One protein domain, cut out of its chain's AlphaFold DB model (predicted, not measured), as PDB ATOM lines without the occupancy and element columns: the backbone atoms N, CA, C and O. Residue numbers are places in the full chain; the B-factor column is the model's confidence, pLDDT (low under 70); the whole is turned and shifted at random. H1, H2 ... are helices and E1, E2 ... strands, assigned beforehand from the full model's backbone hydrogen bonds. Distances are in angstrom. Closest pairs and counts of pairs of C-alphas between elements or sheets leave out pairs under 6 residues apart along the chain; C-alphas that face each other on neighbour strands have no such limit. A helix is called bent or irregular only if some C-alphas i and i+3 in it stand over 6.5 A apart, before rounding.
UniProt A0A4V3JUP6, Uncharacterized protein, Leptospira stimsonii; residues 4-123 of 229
ATOM      1  N   GLU A   4      18.212  18.193 260.557       90.69
ATOM      2  CA  GLU A   4      18.039  17.049 261.456       90.69
ATOM      3  C   GLU A   4      17.480  15.847 260.696       90.69
ATOM      4  O   GLU A   4      17.851  14.708 260.966       90.69
ATOM      5  N   LYS A   5      16.631  16.117 259.700       89.31
ATOM      6  CA  LYS A   5      16.169  15.157 258.701       89.31
ATOM      7  C   LYS A   5      16.128  15.831 257.334       89.31
ATOM      8  O   LYS A   5      15.797  17.010 257.253       89.31
ATOM      9  N   GLY A   6      16.444  15.082 256.281       87.88
ATOM     10  CA  GLY A   6      16.475  15.597 254.915       87.88
ATOM     11  C   GLY A   6      17.883  15.692 254.342       87.88
ATOM     12  O   GLY A   6      18.843  15.189 254.930       87.88
ATOM     13  N   SER A   7      18.017  16.328 253.181       82.75
ATOM     14  CA  SER A   7      19.312  16.487 252.513       82.75
ATOM     15  C   SER A   7      19.398  17.784 251.724       82.75
ATOM     16  O   SER A   7      18.515  18.094 250.932       82.75
ATOM     17  N   GLU A   8      20.532  18.483 251.843       83.94
ATOM     18  CA  GLU A   8      20.858  19.612 250.960       83.94
ATOM     19  C   GLU A   8      20.987  19.176 249.492       83.94
ATOM     20  O   GLU A   8      20.717  19.962 248.592       83.94
ATOM     21  N   LYS A   9      21.368  17.917 249.228       82.12
ATOM     22  CA  LYS A   9      21.524  17.407 247.855       82.12
ATOM     23  C   LYS A   9      20.189  17.063 247.198       82.12
ATOM     24  O   LYS A   9      20.060  17.170 245.985       82.12
ATOM     25  N   ASN A  10      19.216  16.624 247.989       84.19
ATOM     26  CA  ASN A  10      17.911  16.187 247.500       84.19
ATOM     27  C   ASN A  10      16.797  16.690 248.433       84.19
ATOM     28  O   ASN A  10      16.185  15.877 249.128       84.19
ATOM     29  N   PRO A  11      16.558  18.014 248.494       90.94
ATOM     30  CA  PRO A  11      15.503  18.587 249.322       90.94
ATOM     31  C   PRO A  11      14.125  18.148 248.818       90.94
ATOM     32  O   PRO A  11      13.872  18.078 247.612       90.94
ATOM     33  N   THR A  12      13.214  17.902 249.747       91.50
ATOM     34  CA  THR A  12      11.846  17.430 249.489       91.50
ATOM     35  C   THR A  12      10.919  18.514 248.935       91.50
ATOM     36  O   THR A  12       9.892  18.191 248.344       91.50
ATOM     37  N   GLY A  13      11.274  19.791 249.105       92.56
ATOM     38  CA  GLY A  13      10.396  20.935 248.847       92.56
ATOM     39  C   GLY A  13       9.395  21.195 249.977       92.56
ATOM     40  O   GLY A  13       8.554  22.079 249.852       92.56
ATOM     41  N   ASN A  14       9.471  20.456 251.083       94.88
ATOM     42  CA  ASN A  14       8.562  20.574 252.211       94.88
ATOM     43  C   ASN A  14       9.362  20.604 253.519       94.88
ATOM     44  O   ASN A  14       9.803  19.580 254.038       94.88
ATOM     45  N   LEU A  15       9.584  21.808 254.035       96.50
ATOM     46  CA  LEU A  15      10.428  22.069 255.189       96.50
ATOM     47  C   LEU A  15       9.592  22.306 256.446       96.50
ATOM     48  O   LEU A  15       8.662  23.110 256.463       96.50
ATOM     49  N   ILE A  16       9.990  21.660 257.533       96.31
ATOM     50  CA  ILE A  16       9.578  21.974 258.895       96.31
ATOM     51  C   ILE A  16      10.723  22.710 259.577       96.31
ATOM     52  O   ILE A  16      11.815  22.166 259.756       96.31
ATOM     53  N   VAL A  17      10.465  23.950 259.979       96.31
ATOM     54  CA  VAL A  17      11.379  24.733 260.812       96.31
ATOM     55  C   VAL A  17      10.803  24.784 262.212       96.31
ATOM     56  O   VAL A  17       9.641  25.152 262.374       96.31
ATOM     57  N   TYR A  18      11.598  24.440 263.220       96.12
ATOM     58  CA  TYR A  18      11.134  24.487 264.602       96.12
ATOM     59  C   TYR A  18      12.202  24.992 265.574       96.12
ATOM     60  O   TYR A  18      13.400  24.972 265.282       96.12
ATOM     61  N   CYS A  19      11.765  25.433 266.747       96.00
ATOM     62  CA  CYS A  19      12.625  25.757 267.880       96.00
ATOM     63  C   CYS A  19      11.975  25.341 269.199       96.00
ATOM     64  O   CYS A  19      10.749  25.217 269.287       96.00
ATOM     65  N   ASN A  20      12.796  25.137 270.232       96.56
ATOM     66  CA  ASN A  20      12.274  25.006 271.587       96.56
ATOM     67  C   ASN A  20      11.941  26.384 272.149       96.56
ATOM     68  O   ASN A  20      12.628  27.356 271.838       96.56
ATOM     69  N   VAL A  21      10.941  26.445 273.019       94.88
ATOM     70  CA  VAL A  21      10.594  27.643 273.779       94.88
ATOM     71  C   VAL A  21      11.037  27.484 275.227       94.88
ATOM     72  O   VAL A  21      10.674  26.516 275.899       94.88
ATOM     73  N   PHE A  22      11.792  28.462 275.712       91.50
ATOM     74  CA  PHE A  22      12.110  28.650 277.119       91.50
ATOM     75  C   PHE A  22      11.323  29.850 277.650       91.50
ATOM     76  O   PHE A  22      11.397  30.950 277.106       91.50
ATOM     77  N   GLY A  23      10.544  29.623 278.708       86.44
ATOM     78  CA  GLY A  23       9.617  30.620 279.240       86.44
ATOM     79  C   GLY A  23       8.249  30.581 278.556       86.44
ATOM     80  O   GLY A  23       7.762  29.514 278.182       86.44
ATOM     81  N   GLU A  24       7.601  31.740 278.456       85.12
ATOM     82  CA  GLU A  24       6.248  31.850 277.914       85.12
ATOM     83  C   GLU A  24       6.259  31.862 276.382       85.12
ATOM     84  O   GLU A  24       6.983  32.628 275.743       85.12
ATOM     85  N   ASN A  25       5.441  30.995 275.791       86.75
ATOM     86  CA  ASN A  25       5.295  30.910 274.348       86.75
ATOM     87  C   ASN A  25       4.310  31.980 273.853       86.75
ATOM     88  O   ASN A  25       3.157  31.987 274.290       86.75
ATOM     89  N   PRO A  26       4.731  32.856 272.922       85.25
ATOM     90  CA  PRO A  26       3.918  33.976 272.462       85.25
ATOM     91  C   PRO A  26       2.690  33.560 271.636       85.25
ATOM     92  O   PRO A  26       1.797  34.380 271.437       85.25
ATOM     93  N   LEU A  27       2.636  32.322 271.132       87.19
ATOM     94  CA  LEU A  27       1.513  31.818 270.335       87.19
ATOM     95  C   LEU A  27       0.446  31.145 271.198       87.19
ATOM     96  O   LEU A  27      -0.746  31.286 270.938       87.19
ATOM     97  N   SER A  28       0.872  30.370 272.195       88.50
ATOM     98  CA  SER A  28      -0.030  29.665 273.101       88.50
ATOM     99  C   SER A  28       0.675  29.364 274.425       88.50
ATOM    100  O   SER A  28       1.692  28.661 274.403       88.50
ATOM    101  N   PRO A  29       0.163  29.856 275.569       84.75
ATOM    102  CA  PRO A  29       0.769  29.623 276.876       84.75
ATOM    103  C   PRO A  29       0.995  28.134 277.167       84.75
ATOM    104  O   PRO A  29       0.106  27.310 276.977       84.75
ATOM    105  N   GLY A  30       2.186  27.790 277.663       83.88
ATOM    106  CA  GLY A  30       2.553  26.418 278.040       83.88
ATOM    107  C   GLY A  30       3.144  25.553 276.919       83.88
ATOM    108  O   GLY A  30       3.824  24.574 277.228       83.88
ATOM    109  N   GLY A  31       2.976  25.933 275.648       91.12
ATOM    110  CA  GLY A  31       3.570  25.204 274.526       91.12
ATOM    111  C   GLY A  31       5.096  25.313 274.508       91.12
ATOM    112  O   GLY A  31       5.652  26.398 274.678       91.12
ATOM    113  N   LYS A  32       5.792  24.199 274.282       94.88
ATOM    114  CA  LYS A  32       7.262  24.121 274.381       94.88
ATOM    115  C   LYS A  32       7.988  24.147 273.046       94.88
ATOM    116  O   LYS A  32       9.213  24.231 273.031       94.88
ATOM    117  N   ILE A  33       7.257  24.060 271.943       96.00
ATOM    118  CA  ILE A  33       7.797  24.098 270.586       96.00
ATOM    119  C   ILE A  33       7.018  25.131 269.780       96.00
ATOM    120  O   ILE A  33       5.791  25.187 269.856       96.00
ATOM    121  N   ILE A  34       7.735  25.898 268.963       95.38
ATOM    122  CA  ILE A  34       7.155  26.638 267.842       95.38
ATOM    123  C   ILE A  34       7.634  25.957 266.569       95.38
ATOM    124  O   ILE A  34       8.837  25.753 266.397       95.38
ATOM    125  N   ALA A  35       6.708  25.604 265.683       95.31
ATOM    126  CA  ALA A  35       7.017  25.001 264.394       95.31
ATOM    127  C   ALA A  35       6.273  25.722 263.270       95.31
ATOM    128  O   ALA A  35       5.145  26.165 263.450       95.31
ATOM    129  N   SER A  36       6.876  25.825 262.093       95.81
ATOM    130  CA  SER A  36       6.218  26.319 260.884       95.81
ATOM    131  C   SER A  36       6.571  25.417 259.711       95.81
ATOM    132  O   SER A  36       7.677  24.872 259.628       95.81
ATOM    133  N   ASN A  37       5.601  25.249 258.815       95.44
ATOM    134  CA  ASN A  37       5.776  24.512 257.580       95.44
ATOM    135  C   ASN A  37       5.988  25.471 256.408       95.44
ATOM    136  O   ASN A  37       5.297  26.480 256.274       95.44
ATOM    137  N   VAL A  38       6.938  25.129 255.549       96.12
ATOM    138  CA  VAL A  38       7.299  25.896 254.364       96.12
ATOM    139  C   VAL A  38       7.306  24.954 253.177       96.12
ATOM    140  O   VAL A  38       8.060  23.983 253.149       96.12
ATOM    141  N   VAL A  39       6.483  25.255 252.181       94.50
ATOM    142  CA  VAL A  39       6.369  24.466 250.957       94.50
ATOM    143  C   VAL A  39       6.938  25.267 249.799       94.50
ATOM    144  O   VAL A  39       6.473  26.363 249.492       94.50
ATOM    145  N   VAL A  40       7.943  24.701 249.146       91.75
ATOM    146  CA  VAL A  40       8.536  25.204 247.910       91.75
ATOM    147  C   VAL A  40       8.044  24.321 246.773       91.75
ATOM    148  O   VAL A  40       8.327  23.126 246.723       91.75
ATOM    149  N   SER A  41       7.298  24.912 245.846       86.31
ATOM    150  CA  SER A  41       6.855  24.209 244.648       86.31
ATOM    151  C   SER A  41       7.990  24.137 243.635       86.31
ATOM    152  O   SER A  41       8.554  25.164 243.266       86.31
ATOM    153  N   PHE A  42       8.272  22.937 243.125       81.75
ATOM    154  CA  PHE A  42       9.189  22.748 241.994       81.75
ATOM    155  C   PHE A  42       8.578  23.179 240.647       81.75
ATOM    156  O   PHE A  42       9.254  23.141 239.622       81.75
ATOM    157  N   LEU A  43       7.315  23.627 240.622       76.00
ATOM    158  CA  LEU A  43       6.730  24.253 239.437       76.00
ATOM    159  C   LEU A  43       7.351  25.637 239.224       76.00
ATOM    160  O   LEU A  43       7.015  26.596 239.915       76.00
ATOM    161  N   LYS A  44       8.245  25.744 238.242       68.12
ATOM    162  CA  LYS A  44       8.909  26.995 237.865       68.12
ATOM    163  C   LYS A  44       7.946  27.913 237.092       68.12
ATOM    164  O   LYS A  44       7.438  27.533 236.038       68.12
ATOM    165  N   ILE A  45       7.728  29.136 237.586       67.06
ATOM    166  CA  ILE A  45       6.985  30.202 236.886       67.06
ATOM    167  C   ILE A  45       7.973  31.330 236.566       67.06
ATOM    168  O   ILE A  45       8.389  32.076 237.456       67.06
ATOM    169  N   GLY A  46       8.385  31.453 235.301       66.12
ATOM    170  CA  GLY A  46       9.503  32.333 234.940       66.12
ATOM    171  C   GLY A  46      10.785  31.866 235.633       66.12
ATOM    172  O   GLY A  46      11.081  30.687 235.570       66.12
ATOM    173  N   GLU A  47      11.512  32.738 236.336       60.53
ATOM    174  CA  GLU A  47      12.694  32.368 237.146       60.53
ATOM    175  C   GLU A  47      12.383  32.110 238.638       60.53
ATOM    176  O   GLU A  47      13.286  31.895 239.452       60.53
ATOM    177  N   ASN A  48      11.101  32.110 239.014       66.31
ATOM    178  CA  ASN A  48      10.671  32.019 240.405       66.31
ATOM    179  C   ASN A  48      10.111  30.637 240.755       66.31
ATOM    180  O   ASN A  48       9.410  30.003 239.965       66.31
ATOM    181  N   PHE A  49      10.403  30.212 241.983       76.94
ATOM    182  CA  PHE A  49       9.809  29.044 242.622       76.94
ATOM    183  C   PHE A  49       8.718  29.556 243.559       76.94
ATOM    184  O   PHE A  49       9.041  30.351 244.444       76.94
ATOM    185  N   PRO A  50       7.445  29.174 243.367       85.19
ATOM    186  CA  PRO A  50       6.386  29.522 244.298       85.19
ATOM    187  C   PRO A  50       6.694  28.955 245.685       85.19
ATOM    188  O   PRO A  50       7.029  27.777 245.821       85.19
ATOM    189  N   VAL A  51       6.563  29.797 246.708       88.94
ATOM    190  CA  VAL A  51       6.793  29.431 248.109       88.94
ATOM    191  C   VAL A  51       5.559  29.789 248.914       88.94
ATOM    192  O   VAL A  51       5.022  30.889 248.775       88.94
ATOM    193  N   VAL A  52       5.127  28.868 249.766       92.62
ATOM    194  CA  VAL A  52       4.070  29.089 250.748       92.62
ATOM    195  C   VAL A  52       4.648  28.830 252.130       92.62
ATOM    196  O   VAL A  52       5.154  27.745 252.407       92.62
ATOM    197  N   THR A  53       4.555  29.831 252.998       92.12
ATOM    198  CA  THR A  53       4.907  29.724 254.415       92.12
ATOM    199  C   THR A  53       3.616  29.663 255.213       92.12
ATOM    200  O   THR A  53       2.809  30.592 255.155       92.12
ATOM    201  N   PHE A  54       3.412  28.584 255.960       93.06
ATOM    202  CA  PHE A  54       2.259  28.443 256.839       93.06
ATOM    203  C   PHE A  54       2.498  29.166 258.172       93.06
ATOM    204  O   PHE A  54       3.639  29.210 258.651       93.06
ATOM    205  N   PRO A  55       1.441  29.716 258.800       90.94
ATOM    206  CA  PRO A  55       1.545  30.318 260.124       90.94
ATOM    207  C   PRO A  55       2.197  29.359 261.129       90.94
ATOM    208  O   PRO A  55       1.966  28.148 261.052       90.94
ATOM    209  N   PRO A  56       3.013  29.871 262.063       92.88
ATOM    210  CA  PRO A  56       3.623  29.030 263.073       92.88
ATOM    211  C   PRO A  56       2.558  28.457 264.013       92.88
ATOM    212  O   PRO A  56       1.571  29.116 264.345       92.88
ATOM    213  N   VAL A  57       2.789  27.230 264.465       93.81
ATOM    214  CA  VAL A  57       1.958  26.510 265.427       93.81
ATOM    215  C   VAL A  57       2.735  26.276 266.716       93.81
ATOM    216  O   VAL A  57       3.958  26.113 266.704       93.81
ATOM    217  N   SER A  58       2.004  26.262 267.827       95.50
ATOM    218  CA  SER A  58       2.527  25.885 269.138       95.50
ATOM    219  C   SER A  58       2.249  24.406 269.389       95.50
ATOM    220  O   SER A  58       1.138  23.952 269.118       95.50
ATOM    221  N   LEU A  59       3.241  23.672 269.891       94.44
ATOM    222  CA  LEU A  59       3.116  22.260 270.259       94.44
ATOM    223  C   LEU A  59       3.660  22.035 271.674       94.44
ATOM    224  O   LEU A  59       4.582  22.730 272.122       94.44
ATOM    225  N   ASP A  60       3.141  21.025 272.360       93.00
ATOM    226  CA  ASP A  60       3.495  20.714 273.747       93.00
ATOM    227  C   ASP A  60       4.884  20.077 273.854       93.00
ATOM    228  O   ASP A  60       5.564  20.189 274.879       93.00
ATOM    229  N   SER A  61       5.326  19.382 272.802       92.19
ATOM    230  CA  SER A  61       6.614  18.687 272.789       92.19
ATOM    231  C   SER A  61       7.121  18.359 271.386       92.19
ATOM    232  O   SER A  61       6.376  18.326 270.408       92.19
ATOM    233  N   TYR A  62       8.409  18.022 271.298       89.62
ATOM    234  CA  TYR A  62       9.007  17.500 270.068       89.62
ATOM    235  C   TYR A  62       8.405  16.149 269.637       89.62
ATOM    236  O   TYR A  62       8.335  15.850 268.447       89.62
ATOM    237  N   GLU A  63       7.922  15.338 270.583       91.06
ATOM    238  CA  GLU A  63       7.238  14.078 270.266       91.06
ATOM    239  C   GLU A  63       5.885  14.315 269.593       91.06
ATOM    240  O   GLU A  63       5.481  13.550 268.719       91.06
ATOM    241  N   GLU A  64       5.192  15.398 269.943       91.56
ATOM    242  CA  GLU A  64       3.980  15.806 269.236       91.56
ATOM    243  C   GLU A  64       4.293  16.262 267.810       91.56
ATOM    244  O   GLU A  64       3.645  15.798 266.872       91.56
ATOM    245  N   LEU A  65       5.352  17.061 267.624       90.81
ATOM    246  CA  LEU A  65       5.826  17.428 266.288       90.81
ATOM    247  C   LEU A  65       6.099  16.179 265.449       90.81
ATOM    248  O   LEU A  65       5.586  16.072 264.339       90.81
ATOM    249  N   LYS A  66       6.839  15.204 265.994       88.81
ATOM    250  CA  LYS A  66       7.101  13.922 265.324       88.81
ATOM    251  C   LYS A  66       5.824  13.195 264.940       88.81
ATOM    252  O   LYS A  66       5.766  12.690 263.827       88.81
ATOM    253  N   LYS A  67       4.816  13.129 265.816       89.38
ATOM    254  CA  LYS A  67       3.530  12.484 265.501       89.38
ATOM    255  C   LYS A  67       2.874  13.132 264.288       89.38
ATOM    256  O   LYS A  67       2.489  12.404 263.378       89.38
ATOM    257  N   VAL A  68       2.839  14.466 264.234       85.12
ATOM    258  CA  VAL A  68       2.258  15.224 263.111       85.12
ATOM    259  C   VAL A  68       2.929  14.873 261.781       85.12
ATOM    260  O   VAL A  68       2.249  14.732 260.769       85.12
ATOM    261  N   ILE A  69       4.250  14.687 261.772       85.75
ATOM    262  CA  ILE A  69       5.002  14.396 260.541       85.75
ATOM    263  C   ILE A  69       5.261  12.901 260.306       85.75
ATOM    264  O   ILE A  69       5.772  12.540 259.251       85.75
ATOM    265  N   SER A  70       4.918  12.023 261.253       83.19
ATOM    266  CA  SER A  70       5.340  10.612 261.267       83.19
ATOM    267  C   SER A  70       4.848   9.809 260.063       83.19
ATOM    268  O   SER A  70       5.642   9.110 259.437       83.19
ATOM    269  N   GLU A  71       3.577   9.957 259.687       80.12
ATOM    270  CA  GLU A  71       2.963   9.212 258.575       80.12
ATOM    271  C   GLU A  71       3.586   9.536 257.212       80.12
ATOM    272  O   GLU A  71       3.489   8.758 256.269       80.12
ATOM    273  N   ASN A  72       4.238  10.693 257.097       81.56
ATOM    274  CA  ASN A  72       4.821  11.187 255.856       81.56
ATOM    275  C   ASN A  72       6.258  11.666 256.072       81.56
ATOM    276  O   ASN A  72       6.727  12.544 255.353       81.56
ATOM    277  N   ILE A  73       6.964  11.096 257.050       80.19
ATOM    278  CA  ILE A  73       8.226  11.639 257.559       80.19
ATOM    279  C   ILE A  73       9.284  11.804 256.461       80.19
ATOM    280  O   ILE A  73      10.090  12.723 256.524       80.19
ATOM    281  N   ASP A  74       9.298  10.938 255.448       82.94
ATOM    282  CA  ASP A  74      10.257  10.986 254.332       82.94
ATOM    283  C   ASP A  74       9.952  12.079 253.304       82.94
ATOM    284  O   ASP A  74      10.783  12.386 252.454       82.94
ATOM    285  N   LYS A  75       8.771  12.696 253.396       87.56
ATOM    286  CA  LYS A  75       8.368  13.845 252.583       87.56
ATOM    287  C   LYS A  75       8.714  15.178 253.234       87.56
ATOM    288  O   LYS A  75       8.380  16.194 252.640       87.56
ATOM    289  N   TYR A  76       9.319  15.181 254.422       91.69
ATOM    290  CA  TYR A  76       9.677  16.402 255.132       91.69
ATOM    291  C   TYR A  76      11.181  16.501 255.347       91.69
ATOM    292  O   TYR A  76      11.825  15.583 255.861       91.69
ATOM    293  N   ASP A  77      11.713  17.673 255.032       94.56
ATOM    294  CA  ASP A  77      12.967  18.138 255.595       94.56
ATOM    295  C   ASP A  77      12.694  18.805 256.947       94.56
ATOM    296  O   ASP A  77      11.682  19.481 257.124       94.56
ATOM    297  N   VAL A  78      13.592  18.638 257.915       94.56
ATOM    298  CA  VAL A  78      13.414  19.163 259.274       94.56
ATOM    299  C   VAL A  78      14.667  19.896 259.714       94.56
ATOM    300  O   VAL A  78      15.769  19.337 259.701       94.56
ATOM    301  N   ILE A  79      14.495  21.147 260.135       94.88
ATOM    302  CA  ILE A  79      15.565  21.997 260.649       94.88
ATOM    303  C   ILE A  79      15.159  22.582 261.991       94.88
ATOM    304  O   ILE A  79      14.104  23.201 262.132       94.88
ATOM    305  N   LYS A  80      16.071  22.456 262.951       95.12
ATOM    306  CA  LYS A  80      16.007  23.184 264.207       95.12
ATOM    307  C   LYS A  80      16.743  24.519 264.081       95.12
ATOM    308  O   LYS A  80      17.918  24.548 263.706       95.12
ATOM    309  N   ILE A  81      16.070  25.620 264.401       94.56
ATOM    310  CA  ILE A  81      16.695  26.945 264.544       94.56
ATOM    311  C   ILE A  81      17.018  27.229 266.012       94.56
ATOM    312  O   ILE A  81      16.789  26.400 266.890       94.56
ATOM    313  N   ARG A  82      17.600  28.401 266.284       93.75
ATOM    314  CA  ARG A  82      17.925  28.810 267.651       93.75
ATOM    315  C   ARG A  82      16.672  28.792 268.521       93.75
ATOM    316  O   ARG A  82      15.633  29.316 268.121       93.75
ATOM    317  N   ASP A  83      16.826  28.234 269.717       95.12
ATOM    318  CA  ASP A  83      15.761  28.186 270.708       95.12
ATOM    319  C   ASP A  83      15.266  29.604 271.028       95.12
ATOM    320  O   ASP A  83      16.013  30.591 270.958       95.12
ATOM    321  N   PHE A  84      13.968  29.701 271.273       93.88
ATOM    322  CA  PHE A  84      13.250  30.930 271.530       93.88
ATOM    323  C   PHE A  84      13.151  31.155 273.035       93.88
ATOM    324  O   PHE A  84      12.552  30.358 273.749       93.88
ATOM    325  N   GLU A  85      13.696  32.266 273.510       92.75
ATOM    326  CA  GLU A  85      13.552  32.714 274.886       92.75
ATOM    327  C   GLU A  85      13.179  34.192 274.876       92.75
ATOM    328  O   GLU A  85      13.915  35.018 274.334       92.75
ATOM    329  N   MET A  86      12.005  34.521 275.409       88.00
ATOM    330  CA  MET A  86      11.540  35.904 275.406       88.00
ATOM    331  C   MET A  86      12.391  36.745 276.374       88.00
ATOM    332  O   MET A  86      12.525  36.363 277.539       88.00
ATOM    333  N   PRO A  87      12.927  37.906 275.950       87.50
ATOM    334  CA  PRO A  87      13.598  38.824 276.860       87.50
ATOM    335  C   PRO A  87      12.659  39.313 277.964       87.50
ATOM    336  O   PRO A  87      11.481  39.572 277.724       87.50
ATOM    337  N   ALA A  88      13.204  39.515 279.165       82.62
ATOM    338  CA  ALA A  88      12.430  39.980 280.315       82.62
ATOM    339  C   ALA A  88      11.906  41.425 280.166       82.62
ATOM    340  O   ALA A  88      10.917  41.786 280.805       82.62
ATOM    341  N   SER A  89      12.553  42.268 279.352       86.19
ATOM    342  CA  SER A  89      12.121  43.650 279.121       86.19
ATOM    343  C   SER A  89      11.228  43.763 277.883       86.19
ATOM    344  O   SER A  89      11.577  43.291 276.805       86.19
ATOM    345  N   LYS A  90      10.096  44.467 278.029       77.00
ATOM    346  CA  LYS A  90       9.122  44.683 276.941       77.00
ATOM    347  C   LYS A  90       9.712  45.396 275.723       77.00
ATOM    348  O   LYS A  90       9.327  45.092 274.601       77.00
ATOM    349  N   GLU A  91      10.626  46.337 275.946       78.56
ATOM    350  CA  GLU A  91      11.303  47.070 274.870       78.56
ATOM    351  C   GLU A  91      12.182  46.132 274.030       78.56
ATOM    352  O   GLU A  91      12.118  46.179 272.807       78.56
ATOM    353  N   ALA A  92      12.899  45.195 274.662       85.56
ATOM    354  CA  ALA A  92      13.708  44.209 273.945       85.56
ATOM    355  C   ALA A  92      12.874  43.074 273.324       85.56
ATOM    356  O   ALA A  92      13.351  42.406 272.409       85.56
ATOM    357  N   SER A  93      11.643  42.832 273.796       85.19
ATOM    358  CA  SER A  93      10.782  41.765 273.267       85.19
ATOM    359  C   SER A  93      10.420  41.979 271.796       85.19
ATOM    360  O   SER A  93      10.468  41.028 271.018       85.19
ATOM    361  N   ASN A  94      10.081  43.208 271.394       86.06
ATOM    362  CA  ASN A  94       9.690  43.500 270.010       86.06
ATOM    363  C   ASN A  94      10.868  43.337 269.043       86.06
ATOM    364  O   ASN A  94      10.736  42.649 268.030       86.06
ATOM    365  N   ASP A  95      12.024  43.905 269.391       89.19
ATOM    366  CA  ASP A  95      13.251  43.785 268.598       89.19
ATOM    367  C   ASP A  95      13.680  42.321 268.464       89.19
ATOM    368  O   ASP A  95      14.049  41.861 267.384       89.19
ATOM    369  N   TYR A  96      13.550  41.553 269.546       90.62
ATOM    370  CA  TYR A  96      13.838  40.128 269.541       90.62
ATOM    371  C   TYR A  96      12.884  39.336 268.641       90.62
ATOM    372  O   TYR A  96      13.331  38.476 267.884       90.62
ATOM    373  N   ILE A  97      11.575  39.614 268.672       88.38
ATOM    374  CA  ILE A  97      10.612  38.966 267.767       88.38
ATOM    375  C   ILE A  97      10.976  39.266 266.310       88.38
ATOM    376  O   ILE A  97      10.985  38.346 265.490       88.38
ATOM    377  N   GLN A  98      11.327  40.515 265.997       88.88
ATOM    378  CA  GLN A  98      11.752  40.897 264.654       88.88
ATOM    379  C   GLN A  98      13.022  40.144 264.234       88.88
ATOM    380  O   GLN A  98      13.043  39.535 263.164       88.88
ATOM    381  N   GLU A  99      14.031  40.070 265.106       91.44
ATOM    382  CA  GLU A  99      15.251  39.291 264.860       91.44
ATOM    383  C   GLU A  99      14.927  37.814 264.583       91.44
ATOM    384  O   GLU A  99      15.508  37.189 263.693       91.44
ATOM    385  N   ARG A 100      13.973  37.231 265.317       91.25
ATOM    386  CA  ARG A 100      13.563  35.831 265.130       91.25
ATOM    387  C   ARG A 100      12.837  35.609 263.811       91.25
ATOM    388  O   ARG A 100      13.090  34.593 263.160       91.25
ATOM    389  N   MET A 101      12.011  36.557 263.384       87.75
ATOM    390  CA  MET A 101      11.389  36.529 262.060       87.75
ATOM    391  C   MET A 101      12.433  36.648 260.947       87.75
ATOM    392  O   MET A 101      12.373  35.896 259.974       87.75
ATOM    393  N   ASP A 102      13.440  37.503 261.108       89.06
ATOM    394  CA  ASP A 102      14.525  37.654 260.132       89.06
ATOM    395  C   ASP A 102      15.404  36.396 260.052       89.06
ATOM    396  O   ASP A 102      15.787  35.958 258.959       89.06
ATOM    397  N   GLN A 103      15.677  35.751 261.192       90.69
ATOM    398  CA  GLN A 103      16.350  34.450 261.241       90.69
ATOM    399  C   GLN A 103      15.536  33.371 260.515       90.69
ATOM    400  O   GLN A 103      16.098  32.610 259.721       90.69
ATOM    401  N   PHE A 104      14.222  33.312 260.744       92.00
ATOM    402  CA  PHE A 104      13.327  32.383 260.055       92.00
ATOM    403  C   PHE A 104      13.305  32.638 258.541       92.00
ATOM    404  O   PHE A 104      13.548  31.721 257.756       92.00
ATOM    405  N   ASN A 105      13.117  33.888 258.117       87.88
ATOM    406  CA  ASN A 105      13.129  34.281 256.706       87.88
ATOM    407  C   ASN A 105      14.457  33.918 256.032       87.88
ATOM    408  O   ASN A 105      14.471  33.405 254.914       87.88
ATOM    409  N   SER A 106      15.578  34.102 256.732       90.69
ATOM    410  CA  SER A 106      16.900  33.696 256.247       90.69
ATOM    411  C   SER A 106      17.003  32.185 256.015       90.69
ATOM    412  O   SER A 106      17.675  31.753 255.076       90.69
ATOM    413  N   VAL A 107      16.352  31.363 256.844       93.00
ATOM    414  CA  VAL A 107      16.267  29.906 256.643       93.00
ATOM    415  C   VAL A 107      15.406  29.573 255.429       93.00
ATOM    416  O   VAL A 107      15.833  28.772 254.600       93.00
ATOM    417  N   VAL A 108      14.253  30.228 255.271       90.62
ATOM    418  CA  VAL A 108      13.376  30.045 254.103       90.62
ATOM    419  C   VAL A 108      14.111  30.377 252.808       90.62
ATOM    420  O   VAL A 108      14.129  29.558 251.894       90.62
ATOM    421  N   ILE A 109      14.782  31.530 252.743       87.00
ATOM    422  CA  ILE A 109      15.552  31.955 251.565       87.00
ATOM    423  C   ILE A 109      16.625  30.917 251.216       87.00
ATOM    424  O   ILE A 109      16.712  30.492 250.063       87.00
ATOM    425  N   LYS A 110      17.396  30.454 252.209       89.56
ATOM    426  CA  LYS A 110      18.423  29.420 252.005       89.56
ATOM    427  C   LYS A 110      17.826  28.101 251.528       89.56
ATOM    428  O   LYS A 110      18.392  27.454 250.655       89.56
ATOM    429  N   TYR A 111      16.686  27.689 252.074       92.69
ATOM    430  CA  TYR A 111      16.030  26.455 251.654       92.69
ATOM    431  C   TYR A 111      15.476  26.540 250.228       92.69
ATOM    432  O   TYR A 111      15.621  25.594 249.455       92.69
ATOM    433  N   VAL A 112      14.918  27.688 249.841       87.81
ATOM    434  CA  VAL A 112      14.508  27.963 248.457       87.81
ATOM    435  C   VAL A 112      15.710  27.904 247.523       87.81
ATOM    436  O   VAL A 112      15.611  27.317 246.451       87.81
ATOM    437  N   GLU A 113      16.851  28.466 247.918       84.75
ATOM    438  CA  GLU A 113      18.094  28.370 247.151       84.75
ATOM    439  C   GLU A 113      18.567  26.918 247.010       84.75
ATOM    440  O   GLU A 113      18.929  26.499 245.917       84.75
ATOM    441  N   ILE A 114      18.479  26.110 248.067       87.69
ATOM    442  CA  ILE A 114      18.796  24.676 248.014       87.69
ATOM    443  C   ILE A 114      17.832  23.932 247.074       87.69
ATOM    444  O   ILE A 114      18.278  23.133 246.254       87.69
ATOM    445  N   CYS A 115      16.531  24.232 247.106       85.81
ATOM    446  CA  CYS A 115      15.546  23.660 246.178       85.81
ATOM    447  C   CYS A 115      15.795  24.091 244.724       85.81
ATOM    448  O   CYS A 115      15.729  23.266 243.814       85.81
ATOM    449  N   LYS A 116      16.157  25.359 244.503       79.94
ATOM    450  CA  LYS A 116      16.609  25.866 243.199       79.94
ATOM    451  C   LYS A 116      17.858  25.130 242.736       79.94
ATOM    452  O   LYS A 116      17.923  24.706 241.590       79.94
ATOM    453  N   ASN A 117      18.825  24.936 243.626       76.25
ATOM    454  CA  ASN A 117      20.067  24.228 243.344       76.25
ATOM    455  C   ASN A 117      19.853  22.733 243.127       76.25
ATOM    456  O   ASN A 117      20.663  22.135 242.435       76.25
ATOM    457  N   ARG A 118      18.771  22.134 243.637       74.06
ATOM    458  CA  ARG A 118      18.334  20.781 243.266       74.06
ATOM    459  C   ARG A 118      17.810  20.739 241.839       74.06
ATOM    460  O   ARG A 118      18.170  19.831 241.118       74.06
ATOM    461  N   GLU A 119      17.023  21.713 241.395       62.28
ATOM    462  CA  GLU A 119      16.574  21.774 239.993       62.28
ATOM    463  C   GLU A 119      17.718  22.139 239.036       62.28
ATOM    464  O   GLU A 119      17.884  21.523 237.990       62.28
ATOM    465  N   VAL A 120      18.591  23.077 239.415       54.59
ATOM    466  CA  VAL A 120      19.843  23.366 238.691       54.59
ATOM    467  C   VAL A 120      20.826  22.191 238.799       54.59
ATOM    468  O   VAL A 120      21.665  22.017 237.920       54.59
ATOM    469  N   GLY A 121      20.703  21.396 239.862       44.41
ATOM    470  CA  GLY A 121      21.450  20.184 240.194       44.41
ATOM    471  C   GLY A 121      20.969  18.946 239.438       44.41
ATOM    472  O   GLY A 121      21.780  18.121 239.057       44.41
ATOM    473  N   ASN A 122      19.676  18.872 239.132       40.72
ATOM    474  CA  ASN A 122      19.047  17.929 238.208       40.72
ATOM    475  C   ASN A 122      19.169  18.415 236.754       40.72
ATOM    476  O   ASN A 122      19.031  17.637 235.820       40.72
ATOM    477  N   GLY A 123      19.485  19.699 236.565       43.31
ATOM    478  CA  GLY A 123      20.121  20.271 235.381       43.31
ATOM    479  C   GLY A 123      21.651  20.331 235.499       43.31
ATOM    480  O   GLY A 123      22.281  21.156 234.816       43.31
TER     481      GLY A 123
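Overview. This is residues 4 to 123 of the 229 residues of an uncharacterized protein of Leptospira stimsonii (UniProt A0A4V3JUP6). A small, twisted sheet, with E1 and E2 as its long inner pair, lies between a short helix H1, packed over E2, and a much longer helix H2, which only grazes the sheet and makes the longest axis. The start of H2 runs out well past the sheet. The printed part has 120 residues, with two named helices and five named strands: along the chain, strands E1 to E4 come first, then H1, then E5 and last H2; the sheet is branched, with E1 and E5 parallel and its other neighbour pairs, E1 and E2, E2 and E3, and E2 and E4, antiparallel, and the class is mixed, helices and strands. The whole is compact by its radius of gyration of the C-alphas, 15.5 A, yet elongated in outline, with spans of 50 by 32 by 19 A.

Along the chain. After residues 4 to 13, E1 takes residues 14 to 22, beginning at C-alpha 14 at (8.562, 20.574, 252.211) and running 26.4 A. E2, residues 33 to 40, is 22.7 A long. E3 is residues 51 to 53 and E4 residues 57 to 59. H1, residues 62 to 70, begins at C-alpha 62 at (9.007, 17.500, 270.068) and is 11.8 A long. E5 is residues 77 to 80. H2, residues 90 to 122, is 48.1 A long and ends at C-alpha 122 at (19.047, 17.929, 238.208); it is neither bent nor irregular, but only just: C-alphas 91 and 94 are 6.2 A apart.

Arrangement. E1, E2 and E3 form a meander, each strand the antiparallel neighbour of the one before. E1 and E2 are a hairpin, with N 15 and O 38 at 2.8 A. E5 is parallel to E1, on the other side of it from E2, with N 16 and O 77 at 2.8 A. On the side of E2 away from E1 lie E3, beside residues 38 to 40, with N 39 and O 52 at 2.8 A, and antiparallel E4, beside residues 33 to 35, with N 57 and O 35 at 2.8 A. H1 is on the sheet at a height of 9.3 A, over E2 and along the strands, at 16 degrees to E2 on the local plane; the closest C-alphas of the two are those of Ile 33 and Tyr 62, 6.7 A apart. H2 is on the sheet but only grazes it, with its residues 104 to 116; its closest C-alphas with E2 are those of Val 112 and Val 40, 6.6 A apart. H1 and H2 are apart. In H1 every O i to N i+4 pair is within hydrogen-bond range, in H2 27 of 29.

Size, cuts and confidence. The C-alphas of Ser 89 and Gly 123, the two farthest apart, are 50.2 A from each other. The printed part has no cut and no long link. The mean pLDDT of the printed part is 86.5; residues 44 to 48 and 119 to 123 are under 70.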